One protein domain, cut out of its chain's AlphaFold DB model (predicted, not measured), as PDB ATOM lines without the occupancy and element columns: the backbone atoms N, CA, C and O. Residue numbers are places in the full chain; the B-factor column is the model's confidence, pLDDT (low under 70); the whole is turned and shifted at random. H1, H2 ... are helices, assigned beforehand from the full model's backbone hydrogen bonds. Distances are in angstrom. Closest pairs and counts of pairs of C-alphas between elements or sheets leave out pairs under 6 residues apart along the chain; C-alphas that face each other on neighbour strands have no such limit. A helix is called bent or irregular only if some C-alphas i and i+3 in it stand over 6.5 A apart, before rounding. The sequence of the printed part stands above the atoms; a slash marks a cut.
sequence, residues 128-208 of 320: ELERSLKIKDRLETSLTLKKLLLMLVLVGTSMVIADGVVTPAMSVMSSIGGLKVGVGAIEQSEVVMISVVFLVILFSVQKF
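AT A GLANCE: This is residues 128 to 208 of the 320 residues of the protein "Potassium transporter 7-like isoform X2" of Hibiscus syriacus (UniProt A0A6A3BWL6). One very long helix, H2, makes the long axis of an open, rod-like shape, with a shorter helix, H1, turned off its beginning to make a corner. Past the far end of H2 the backbone folds back through residues 183 to 187, and H3 crosses the far part of H2 at a steep angle. The printed part has 81 residues with three named helices in the order H1, H2, H3 and no named strand, and its class is all helix. It is extended, with a radius of gyration of the C-alphas of 22.4 A and spans of 66 by 29 by 19 A.

HOW THE PARTS SIT: H1, residues 128 to 141, and H2, residues 143 to 182, touch only at the corner by their link, and only just, with 3 pairs of C-alphas within 8 A. The closest C-alphas of the two are those of Leu 139 and Leu 145, 5.8 A apart. Their lines are about perpendicular, at 79 degrees. H2 has a kink of 29 degrees near residue 166. Beyond it, residues 168 to 177 alone of H2 touch residues 191 to 199 of H3, which is residues 188 to 206. The closest C-alphas there are those of Met 173 and Ser 195, 5.9 A apart. H2 and H3 run opposite ways at a steep tilt of 65 degrees. H1 and H3 are apart. Every O i to N i+4 pair is within hydrogen-bond range in H1 and H3, and 32 of 36 are in H2.

IN THESE COORDINATES: H1 begins at C-alpha 128 (76.649, 16.012, -13.098) and is 19.9 A long from first to last C-alpha. H2 runs 58.5 A from C-alpha 143 (84.324, 37.317, -21.429) to C-alpha 182. It is neither bent nor irregular, but only just: C-alphas 165 and 168 are 6.3 A apart. H3 is 27.3 A long and ends at C-alpha 206 (118.652, 11.912, -17.802).

THE WHOLE: The two C-alphas farthest apart, those of Glu 130 and Ala 185, are 67.5 A from each other. Residues 128 to 137 of H1 and residues 150 to 167 of H2 are among those that stand free. The printed part has no cut, and both links are tight. The mean pLDDT of the printed part is 84.3, with residue 182 and residues 184 to 186 under 70.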
ATOM      1  N   GLU A 128      75.287  15.480 -12.980       72.56
ATOM      2  CA  GLU A 128      76.649  16.012 -13.098       72.56
ATOM      3  C   GLU A 128      76.900  16.687 -14.451       72.56
ATOM      4  O   GLU A 128      77.540  17.741 -14.513       72.56
ATOM      5  N   LEU A 129      76.338  16.140 -15.531       70.44
ATOM      6  CA  LEU A 129      76.512  16.681 -16.876       70.44
ATOM      7  C   LEU A 129      75.736  17.996 -17.058       70.44
ATOM      8  O   LEU A 129      76.271  18.944 -17.630       70.44
ATOM      9  N   GLU A 130      74.533  18.110 -16.480       76.06
ATOM     10  CA  GLU A 130      73.788  19.379 -16.421       76.06
ATOM     11  C   GLU A 130      74.540  20.473 -15.645       76.06
ATOM     12  O   GLU A 130      74.521  21.642 -16.043       76.06
ATOM     13  N   ARG A 131      75.215  20.122 -14.539       74.75
ATOM     14  CA  ARG A 131      76.052  21.081 -13.794       74.75
ATOM     15  C   ARG A 131      77.247  21.537 -14.619       74.75
ATOM     16  O   ARG A 131      77.512  22.735 -14.665       74.75
ATOM     17  N   SER A 132      77.935  20.610 -15.282       75.12
ATOM     18  CA  SER A 132      79.077  20.927 -16.145       75.12
ATOM     19  C   SER A 132      78.671  21.838 -17.307       75.12
ATOM     20  O   SER A 132      79.332  22.844 -17.555       75.12
ATOM     21  N   LEU A 133      77.528  21.568 -17.949       73.75
ATOM     22  CA  LEU A 133      76.988  22.407 -19.022       73.75
ATOM     23  C   LEU A 133      76.587  23.801 -18.531       73.75
ATOM     24  O   LEU A 133      76.924  24.780 -19.185       73.75
ATOM     25  N   LYS A 134      75.962  23.925 -17.353       76.00
ATOM     26  CA  LYS A 134      75.681  25.238 -16.742       76.00
ATOM     27  C   LYS A 134      76.962  26.010 -16.424       76.00
ATOM     28  O   LYS A 134      77.000  27.220 -16.615       76.00
ATOM     29  N   ILE A 135      78.013  25.341 -15.944       75.81
ATOM     30  CA  ILE A 135      79.311  25.982 -15.678       75.81
ATOM     31  C   ILE A 135      79.967  26.416 -16.989       75.81
ATOM     32  O   ILE A 135      80.460  27.539 -17.056       75.81
ATOM     33  N   LYS A 136      79.927  25.575 -18.030       76.25
ATOM     34  CA  LYS A 136      80.416  25.908 -19.374       76.25
ATOM     35  C   LYS A 136      79.665  27.090 -19.976       76.25
ATOM     36  O   LYS A 136      80.314  28.031 -20.398       76.25
ATOM     37  N   ASP A 137      78.339  27.100 -19.913       78.75
ATOM     38  CA  ASP A 137      77.493  28.193 -20.405       78.75
ATOM     39  C   ASP A 137      77.785  29.515 -19.667       78.75
ATOM     40  O   ASP A 137      77.935  30.576 -20.276       78.75
ATOM     41  N   ARG A 138      78.006  29.458 -18.345       72.50
ATOM     42  CA  ARG A 138      78.444  30.607 -17.528       72.50
ATOM     43  C   ARG A 138      79.866  31.078 -17.861       72.50
ATOM     44  O   ARG A 138      80.119  32.284 -17.854       72.50
ATOM     45  N   LEU A 139      80.778  30.149 -18.149       73.25
ATOM     46  CA  LEU A 139      82.128  30.423 -18.660       73.25
ATOM     47  C   LEU A 139      82.062  31.077 -20.040       73.25
ATOM     48  O   LEU A 139      82.819  32.000 -20.332       73.25
ATOM     49  N   GLU A 140      81.165  30.589 -20.894       74.44
ATOM     50  CA  GLU A 140      81.043  30.992 -22.287       74.44
ATOM     51  C   GLU A 140      80.412  32.368 -22.443       74.44
ATOM     52  O   GLU A 140      80.910  33.176 -23.236       74.44
ATOM     53  N   THR A 141      79.407  32.645 -21.617       79.56
ATOM     54  CA  THR A 141      78.687  33.919 -21.551       79.56
ATOM     55  C   THR A 141      79.572  35.055 -21.030       79.56
ATOM     56  O   THR A 141      79.396  36.209 -21.420       79.56
ATOM     57  N   SER A 142      80.547  34.762 -20.161       79.75
ATOM     58  CA  SER A 142      81.371  35.790 -19.520       79.75
ATOM     59  C   SER A 142      82.774  35.899 -20.123       79.75
ATOM     60  O   SER A 142      83.676  35.105 -19.846       79.75
ATOM     61  N   LEU A 143      83.002  36.969 -20.890       80.12
ATOM     62  CA  LEU A 143      84.324  37.317 -21.429       80.12
ATOM     63  C   LEU A 143      85.378  37.548 -20.333       80.12
ATOM     64  O   LEU A 143      86.562  37.300 -20.563       80.12
ATOM     65  N   THR A 144      84.981  38.016 -19.146       83.75
ATOM     66  CA  THR A 144      85.911  38.214 -18.023       83.75
ATOM     67  C   THR A 144      86.354  36.884 -17.429       83.75
ATOM     68  O   THR A 144      87.527  36.735 -17.104       83.75
ATOM     69  N   LEU A 145      85.462  35.895 -17.360       83.38
ATOM     70  CA  LEU A 145      85.775  34.572 -16.828       83.38
ATOM     71  C   LEU A 145      86.691  33.796 -17.785       83.38
ATOM     72  O   LEU A 145      87.675  33.220 -17.333       83.38
ATOM     73  N   LYS A 146      86.476  33.893 -19.105       84.62
ATOM     74  CA  LYS A 146      87.431  33.380 -20.111       84.62
ATOM     75  C   LYS A 146      88.823  33.987 -19.947       84.62
ATOM     76  O   LYS A 146      89.810  33.258 -19.933       84.62
ATOM     77  N   LYS A 147      88.907  35.313 -19.792       88.75
ATOM     78  CA  LYS A 147      90.182  36.015 -19.577       88.75
ATOM     79  C   LYS A 147      90.846  35.609 -18.260       88.75
ATOM     80  O   LYS A 147      92.051  35.393 -18.248       88.75
ATOM     81  N   LEU A 148      90.081  35.474 -17.175       91.75
ATOM     82  CA  LEU A 148      90.602  35.006 -15.887       91.75
ATOM     83  C   LEU A 148      91.080  33.557 -15.954       91.75
ATOM     84  O   LEU A 148      92.139  33.262 -15.418       91.75
ATOM     85  N   LEU A 149      90.349  32.675 -16.634       89.81
ATOM     86  CA  LEU A 149      90.745  31.282 -16.824       89.81
ATOM     87  C   LEU A 149      92.010  31.176 -17.680       89.81
ATOM     88  O   LEU A 149      92.917  30.435 -17.322       89.81
ATOM     89  N   LEU A 150      92.117  31.969 -18.748       91.50
ATOM     90  CA  LEU A 150      93.326  32.041 -19.568       91.50
ATOM     91  C   LEU A 150      94.525  32.575 -18.770       91.50
ATOM     92  O   LEU A 150      95.604  31.995 -18.836       91.50
ATOM     93  N   MET A 151      94.333  33.627 -17.967       95.06
ATOM     94  CA  MET A 151      95.374  34.126 -17.063       95.06
ATOM     95  C   MET A 151      95.765  33.084 -16.012       95.06
ATOM     96  O   MET A 151      96.949  32.912 -15.749       95.06
ATOM     97  N   LEU A 152      94.799  32.369 -15.434       94.12
ATOM     98  CA  LEU A 152      95.047  31.333 -14.434       94.12
ATOM     99  C   LEU A 152      95.836  30.163 -15.027       94.12
ATOM    100  O   LEU A 152      96.786  29.705 -14.402       94.12
ATOM    101  N   VAL A 153      95.481  29.713 -16.233       94.81
ATOM    102  CA  VAL A 153      96.215  28.658 -16.944       94.81
ATOM    103  C   VAL A 153      97.620  29.135 -17.296       94.81
ATOM    104  O   VAL A 153      98.574  28.426 -17.011       94.81
ATOM    105  N   LEU A 154      97.786  30.354 -17.821       94.88
ATOM    106  CA  LEU A 154      99.107  30.896 -18.159       94.88
ATOM    107  C   LEU A 154     100.013  31.032 -16.920       94.88
ATOM    108  O   LEU A 154     101.192  30.668 -16.954       94.88
ATOM    109  N   VAL A 155      99.459  31.519 -15.806       96.06
ATOM    110  CA  VAL A 155     100.165  31.596 -14.519       96.06
ATOM    111  C   VAL A 155     100.475  30.193 -13.991       96.06
ATOM    112  O   VAL A 155     101.596  29.947 -13.561       96.06
ATOM    113  N   GLY A 156      99.533  29.253 -14.081       92.75
ATOM    114  CA  GLY A 156      99.734  27.866 -13.664       92.75
ATOM    115  C   GLY A 156     100.838  27.171 -14.460       92.75
ATOM    116  O   GLY A 156     101.774  26.636 -13.875       92.75
ATOM    117  N   THR A 157     100.789  27.234 -15.792       94.56
ATOM    118  CA  THR A 157     101.794  26.620 -16.669       94.56
ATOM    119  C   THR A 157     103.176  27.237 -16.460       94.56
ATOM    120  O   THR A 157     104.155  26.504 -16.350       94.56
ATOM    121  N   SER A 158     103.280  28.567 -16.341       94.44
ATOM    122  CA  SER A 158     104.570  29.217 -16.055       94.44
ATOM    123  C   SER A 158     105.117  28.863 -14.670       94.44
ATOM    124  O   SER A 158     106.323  28.664 -14.537       94.44
ATOM    125  N   MET A 159     104.254  28.715 -13.661       91.38
ATOM    126  CA  MET A 159     104.648  28.275 -12.323       91.38
ATOM    127  C   MET A 159     105.172  26.833 -12.323       91.38
ATOM    128  O   MET A 159     106.200  26.576 -11.706       91.38
ATOM    129  N   VAL A 160     104.535  25.921 -13.067       88.94
ATOM    130  CA  VAL A 160     105.002  24.529 -13.217       88.94
ATOM    131  C   VAL A 160     106.345  24.463 -13.955       88.94
ATOM    132  O   VAL A 160     107.249  23.750 -13.525       88.94
ATOM    133  N   ILE A 161     106.520  25.241 -15.030       92.00
ATOM    134  CA  ILE A 161     107.804  25.315 -15.749       92.00
ATOM    135  C   ILE A 161     108.900  25.882 -14.834       92.00
ATOM    136  O   ILE A 161     110.013  25.357 -14.803       92.00
ATOM    137  N   ALA A 162     108.589  26.933 -14.069       92.38
ATOM    138  CA  ALA A 162     109.525  27.515 -13.117       92.38
ATOM    139  C   ALA A 162     109.928  26.508 -12.029       92.38
ATOM    140  O   ALA A 162     111.115  26.396 -11.731       92.38
ATOM    141  N   ASP A 163     108.981  25.741 -11.486       88.50
ATOM    142  CA  ASP A 163     109.252  24.710 -10.477       88.50
ATOM    143  C   ASP A 163     110.188  23.611 -11.009       88.50
ATOM    144  O   ASP A 163     111.172  23.250 -10.353       88.50
ATOM    145  N   GLY A 164     109.969  23.174 -12.256       86.88
ATOM    146  CA  GLY A 164     110.823  22.196 -12.936       86.88
ATOM    147  C   GLY A 164     112.264  22.669 -13.171       86.88
ATOM    148  O   GLY A 164     113.188  21.857 -13.146       86.88
ATOM    149  N   VAL A 165     112.488  23.975 -13.358       90.06
ATOM    150  CA  VAL A 165     113.832  24.554 -13.556       90.06
ATOM    151  C   VAL A 165     114.514  24.891 -12.226       90.06
ATOM    152  O   VAL A 165     115.718  24.671 -12.067       90.06
ATOM    153  N   VAL A 166     113.764  25.418 -11.255       90.19
ATOM    154  CA  VAL A 166     114.306  25.887  -9.970       90.19
ATOM    155  C   VAL A 166     114.692  24.723  -9.063       90.19
ATOM    156  O   VAL A 166     115.738  24.784  -8.415       90.19
ATOM    157  N   THR A 167     113.907  23.647  -9.033       89.19
ATOM    158  CA  THR A 167     114.144  22.490  -8.154       89.19
ATOM    159  C   THR A 167     115.519  21.829  -8.341       89.19
ATOM    160  O   THR A 167     116.249  21.711  -7.348       89.19
ATOM    161  N   PRO A 168     115.955  21.436  -9.558       89.31
ATOM    162  CA  PRO A 168     117.284  20.850  -9.743       89.31
ATOM    163  C   PRO A 168     118.403  21.847  -9.412       89.31
ATOM    164  O   PRO A 168     119.394  21.466  -8.788       89.31
ATOM    165  N   ALA A 169     118.230  23.131  -9.746       90.50
ATOM    166  CA  ALA A 169     119.208  24.171  -9.428       90.50
ATOM    167  C   ALA A 169     119.376  24.363  -7.909       90.50
ATOM    168  O   ALA A 169     120.499  24.357  -7.400       90.50
ATOM    169  N   MET A 170     118.268  24.480  -7.171       89.25
ATOM    170  CA  MET A 170     118.275  24.658  -5.714       89.25
ATOM    171  C   MET A 170     118.813  23.426  -4.985       89.25
ATOM    172  O   MET A 170     119.588  23.574  -4.038       89.25
ATOM    173  N   SER A 171     118.462  22.219  -5.434       89.19
ATOM    174  CA  SER A 171     118.939  20.971  -4.825       89.19
ATOM    175  C   SER A 171     120.463  20.817  -4.935       89.19
ATOM    176  O   SER A 171     121.141  20.523  -3.941       89.19
ATOM    177  N   VAL A 172     121.032  21.099  -6.114       91.56
ATOM    178  CA  VAL A 172     122.484  21.017  -6.351       91.56
ATOM    179  C   VAL A 172     123.236  22.082  -5.549       91.56
ATOM    180  O   VAL A 172     124.192  21.753  -4.844       91.56
ATOM    181  N   MET A 173     122.772  23.336  -5.578       88.56
ATOM    182  CA  MET A 173     123.385  24.420  -4.800       88.56
ATOM    183  C   MET A 173     123.338  24.144  -3.290       88.56
ATOM    184  O   MET A 173     124.327  24.371  -2.591       88.56
ATOM    185  N   SER A 174     122.222  23.609  -2.781       87.50
ATOM    186  CA  SER A 174     122.091  23.227  -1.371       87.50
ATOM    187  C   SER A 174     123.050  22.094  -0.991       87.50
ATOM    188  O   SER A 174     123.725  22.187   0.037       87.50
ATOM    189  N   SER A 175     123.185  21.074  -1.842       88.25
ATOM    190  CA  SER A 175     124.092  19.938  -1.617       88.25
ATOM    191  C   SER A 175     125.560  20.373  -1.540       88.25
ATOM    192  O   SER A 175     126.289  19.965  -0.633       88.25
ATOM    193  N   ILE A 176     125.996  21.257  -2.444       86.69
ATOM    194  CA  ILE A 176     127.377  21.767  -2.460       86.69
ATOM    195  C   ILE A 176     127.610  22.755  -1.305       86.69
ATOM    196  O   ILE A 176     128.671  22.737  -0.679       86.69
ATOM    197  N   GLY A 177     126.606  23.565  -0.956       83.81
ATOM    198  CA  GLY A 177     126.637  24.408   0.242       83.81
ATOM    199  C   GLY A 177     126.806  23.596   1.530       83.81
ATOM    200  O   GLY A 177     127.572  23.991   2.409       83.81
ATOM    201  N   GLY A 178     126.162  22.429   1.620       82.00
ATOM    202  CA  GLY A 178     126.354  21.480   2.719       82.00
ATOM    203  C   GLY A 178     127.772  20.903   2.765       82.00
ATOM    204  O   GLY A 178     128.369  20.824   3.839       82.00
ATOM    205  N   LEU A 179     128.355  20.576   1.606       79.50
ATOM    206  CA  LEU A 179     129.731  20.073   1.512       79.50
ATOM    207  C   LEU A 179     130.769  21.106   1.993       79.50
ATOM    208  O   LEU A 179     131.746  20.741   2.654       79.50
ATOM    209  N   LYS A 180     130.533  22.399   1.739       76.56
ATOM    210  CA  LYS A 180     131.397  23.502   2.199       76.56
ATOM    211  C   LYS A 180     131.525  23.582   3.725       76.56
ATOM    212  O   LYS A 180     132.552  24.033   4.224       76.56
ATOM    213  N   VAL A 181     130.529  23.116   4.481       75.25
ATOM    214  CA  VAL A 181     130.608  23.071   5.954       75.25
ATOM    215  C   VAL A 181     131.697  22.095   6.425       75.25
ATOM    216  O   VAL A 181     132.305  22.322   7.468       75.25
ATOM    217  N   GLY A 182     131.983  21.041   5.651       68.62
ATOM    218  CA  GLY A 182     133.056  20.081   5.938       68.62
ATOM    219  C   GLY A 182     134.420  20.459   5.351       68.62
ATOM    220  O   GLY A 182     135.448  20.058   5.892       68.62
ATOM    221  N   VAL A 183     134.448  21.245   4.269       73.19
ATOM    222  CA  VAL A 183     135.674  21.671   3.572       73.19
ATOM    223  C   VAL A 183     135.689  23.197   3.473       73.19
ATOM    224  O   VAL A 183     135.191  23.787   2.518       73.19
ATOM    225  N   GLY A 184     136.290  23.849   4.470       68.75
ATOM    226  CA  GLY A 184     136.329  25.314   4.596       68.75
ATOM    227  C   GLY A 184     137.179  26.062   3.557       68.75
ATOM    228  O   GLY A 184     137.420  27.250   3.739       68.75
ATOM    229  N   ALA A 185     137.647  25.396   2.498       68.12
ATOM    230  CA  ALA A 185     138.570  25.947   1.503       68.12
ATOM    231  C   ALA A 185     137.902  26.422   0.197       68.12
ATOM    232  O   ALA A 185     138.606  26.880  -0.693       68.12
ATOM    233  N   ILE A 186     136.573  26.306   0.054       68.31
ATOM    234  CA  ILE A 186     135.886  26.586  -1.221       68.31
ATOM    235  C   ILE A 186     135.257  27.989  -1.221       68.31
ATOM    236  O   ILE A 186     134.333  28.290  -0.447       68.31
ATOM    237  N   GLU A 187     135.737  28.846  -2.122       77.88
ATOM    238  CA  GLU A 187     135.198  30.183  -2.413       77.88
ATOM    239  C   GLU A 187     133.775  30.116  -3.004       77.88
ATOM    240  O   GLU A 187     133.376  29.124  -3.615       77.88
ATOM    241  N   GLN A 188     132.959  31.166  -2.825       76.88
ATOM    242  CA  GLN A 188     131.570  31.144  -3.330       76.88
ATOM    243  C   GLN A 188     131.489  31.051  -4.862       76.88
ATOM    244  O   GLN A 188     130.576  30.417  -5.389       76.88
ATOM    245  N   SER A 189     132.445  31.645  -5.578       78.75
ATOM    246  CA  SER A 189     132.527  31.573  -7.041       78.75
ATOM    247  C   SER A 189     132.755  30.143  -7.537       78.75
ATOM    248  O   SER A 189     132.149  29.721  -8.522       78.75
ATOM    249  N   GLU A 190     133.574  29.370  -6.827       83.00
ATOM    250  CA  GLU A 190     133.868  27.977  -7.162       83.00
ATOM    251  C   GLU A 190     132.643  27.078  -6.958       83.00
ATOM    252  O   GLU A 190     132.344  26.242  -7.810       83.00
ATOM    253  N   VAL A 191     131.867  27.304  -5.889       83.38
ATOM    254  CA  VAL A 191     130.609  26.576  -5.623       83.38
ATOM    255  C   VAL A 191     129.624  26.706  -6.785       83.38
ATOM    256  O   VAL A 191     129.006  25.717  -7.189       83.38
ATOM    257  N   VAL A 192     129.485  27.911  -7.343       87.25
ATOM    258  CA  VAL A 192     128.573  28.157  -8.468       87.25
ATOM    259  C   VAL A 192     129.040  27.401  -9.712       87.25
ATOM    260  O   VAL A 192     128.236  26.709 -10.334       87.25
ATOM    261  N   MET A 193     130.336  27.451 -10.037       88.00
ATOM    262  CA  MET A 193     130.890  26.730 -11.193       88.00
ATOM    263  C   MET A 193     130.711  25.214 -11.063       88.00
ATOM    264  O   MET A 193     130.278  24.556 -12.010       88.00
ATOM    265  N   ILE A 194     130.969  24.667  -9.874       88.25
ATOM    266  CA  ILE A 194     130.767  23.245  -9.575       88.25
ATOM    267  C   ILE A 194     129.283  22.874  -9.721       88.25
ATOM    268  O   ILE A 194     128.964  21.854 -10.331       88.25
ATOM    269  N   SER A 195     128.367  23.727  -9.249       89.94
ATOM    270  CA  SER A 195     126.917  23.512  -9.383       89.94
ATOM    271  C   SER A 195     126.481  23.421 -10.845       89.94
ATOM    272  O   SER A 195     125.732  22.514 -11.206       89.94
ATOM    273  N   VAL A 196     126.981  24.314 -11.706       90.31
ATOM    274  CA  VAL A 196     126.681  24.299 -13.149       90.31
ATOM    275  C   VAL A 196     127.176  23.005 -13.798       90.31
ATOM    276  O   VAL A 196     126.438  22.385 -14.563       90.31
ATOM    277  N   VAL A 197     128.386  22.551 -13.458       92.00
ATOM    278  CA  VAL A 197     128.930  21.280 -13.962       92.00
ATOM    279  C   VAL A 197     128.064  20.096 -13.522       92.00
ATOM    280  O   VAL A 197     127.718  19.256 -14.354       92.00
ATOM    281  N   PHE A 198     127.649  20.043 -12.251       91.19
ATOM    282  CA  PHE A 198     126.747  18.996 -11.763       91.19
ATOM    283  C   PHE A 198     125.396  19.010 -12.475       91.19
ATOM    284  O   PHE A 198     124.905  17.943 -12.832       91.19
ATOM    285  N   LEU A 199     124.817  20.185 -12.744       91.25
ATOM    286  CA  LEU A 199     123.583  20.285 -13.525       91.25
ATOM    287  C   LEU A 199     123.769  19.694 -14.928       91.25
ATOM    288  O   LEU A 199     122.995  18.827 -15.320       91.25
ATOM    289  N   VAL A 200     124.822  20.083 -15.656       91.50
ATOM    290  CA  VAL A 200     125.102  19.543 -17.001       91.50
ATOM    291  C   VAL A 200     125.254  18.019 -16.973       91.50
ATOM    292  O   VAL A 200     124.704  17.330 -17.834       91.50
ATOM    293  N   ILE A 201     125.956  17.475 -15.977       90.44
ATOM    294  CA  ILE A 201     126.123  16.026 -15.815       90.44
ATOM    295  C   ILE A 201     124.775  15.352 -15.527       90.44
ATOM    296  O   ILE A 201     124.433  14.384 -16.204       90.44
ATOM    297  N   LEU A 202     123.993  15.869 -14.575       87.94
ATOM    298  CA  LEU A 202     122.692  15.305 -14.198       87.94
ATOM    299  C   LEU A 202     121.712  15.303 -15.377       87.94
ATOM    300  O   LEU A 202     121.123  14.264 -15.674       87.94
ATOM    301  N   PHE A 203     121.597  16.417 -16.104       87.50
ATOM    302  CA  PHE A 203     120.757  16.504 -17.302       87.50
ATOM    303  C   PHE A 203     121.273  15.606 -18.440       87.50
ATOM    304  O   PHE A 203     120.481  15.002 -19.163       87.50
ATOM    305  N   SER A 204     122.591  15.436 -18.581       88.50
ATOM    306  CA  SER A 204     123.162  14.505 -19.565       88.50
ATOM    307  C   SER A 204     122.880  13.040 -19.215       88.50
ATOM    308  O   SER A 204     122.687  12.234 -20.119       88.50
ATOM    309  N   VAL A 205     122.816  12.676 -17.931       86.06
ATOM    310  CA  VAL A 205     122.451  11.316 -17.495       86.06
ATOM    311  C   VAL A 205     120.961  11.039 -17.724       86.06
ATOM    312  O   VAL A 205     120.603   9.934 -18.126       86.06
ATOM    313  N   GLN A 206     120.096  12.046 -17.562       84.06
ATOM    314  CA  GLN A 206     118.652  11.912 -17.802       84.06
ATOM    315  C   GLN A 206     118.307  11.519 -19.251       84.06
ATOM    316  O   GLN A 206     117.303  10.841 -19.472       84.06
ATOM    317  N   LYS A 207     119.160  11.852 -20.234       83.00
ATOM    318  CA  LYS A 207     118.947  11.489 -21.650       83.00
ATOM    319  C   LYS A 207     119.005   9.979 -21.926       83.00
ATOM    320  O   LYS A 207     118.497   9.531 -22.945       83.00
ATOM    321  N   PHE A 208     119.630   9.196 -21.042       78.62
ATOM    322  CA  PHE A 208     119.786   7.744 -21.202       78.62
ATOM    323  C   PHE A 208     118.560   6.940 -20.737       78.62
ATOM    324  O   PHE A 208     118.575   5.711 -20.780       78.62
TER     325      PHE A 208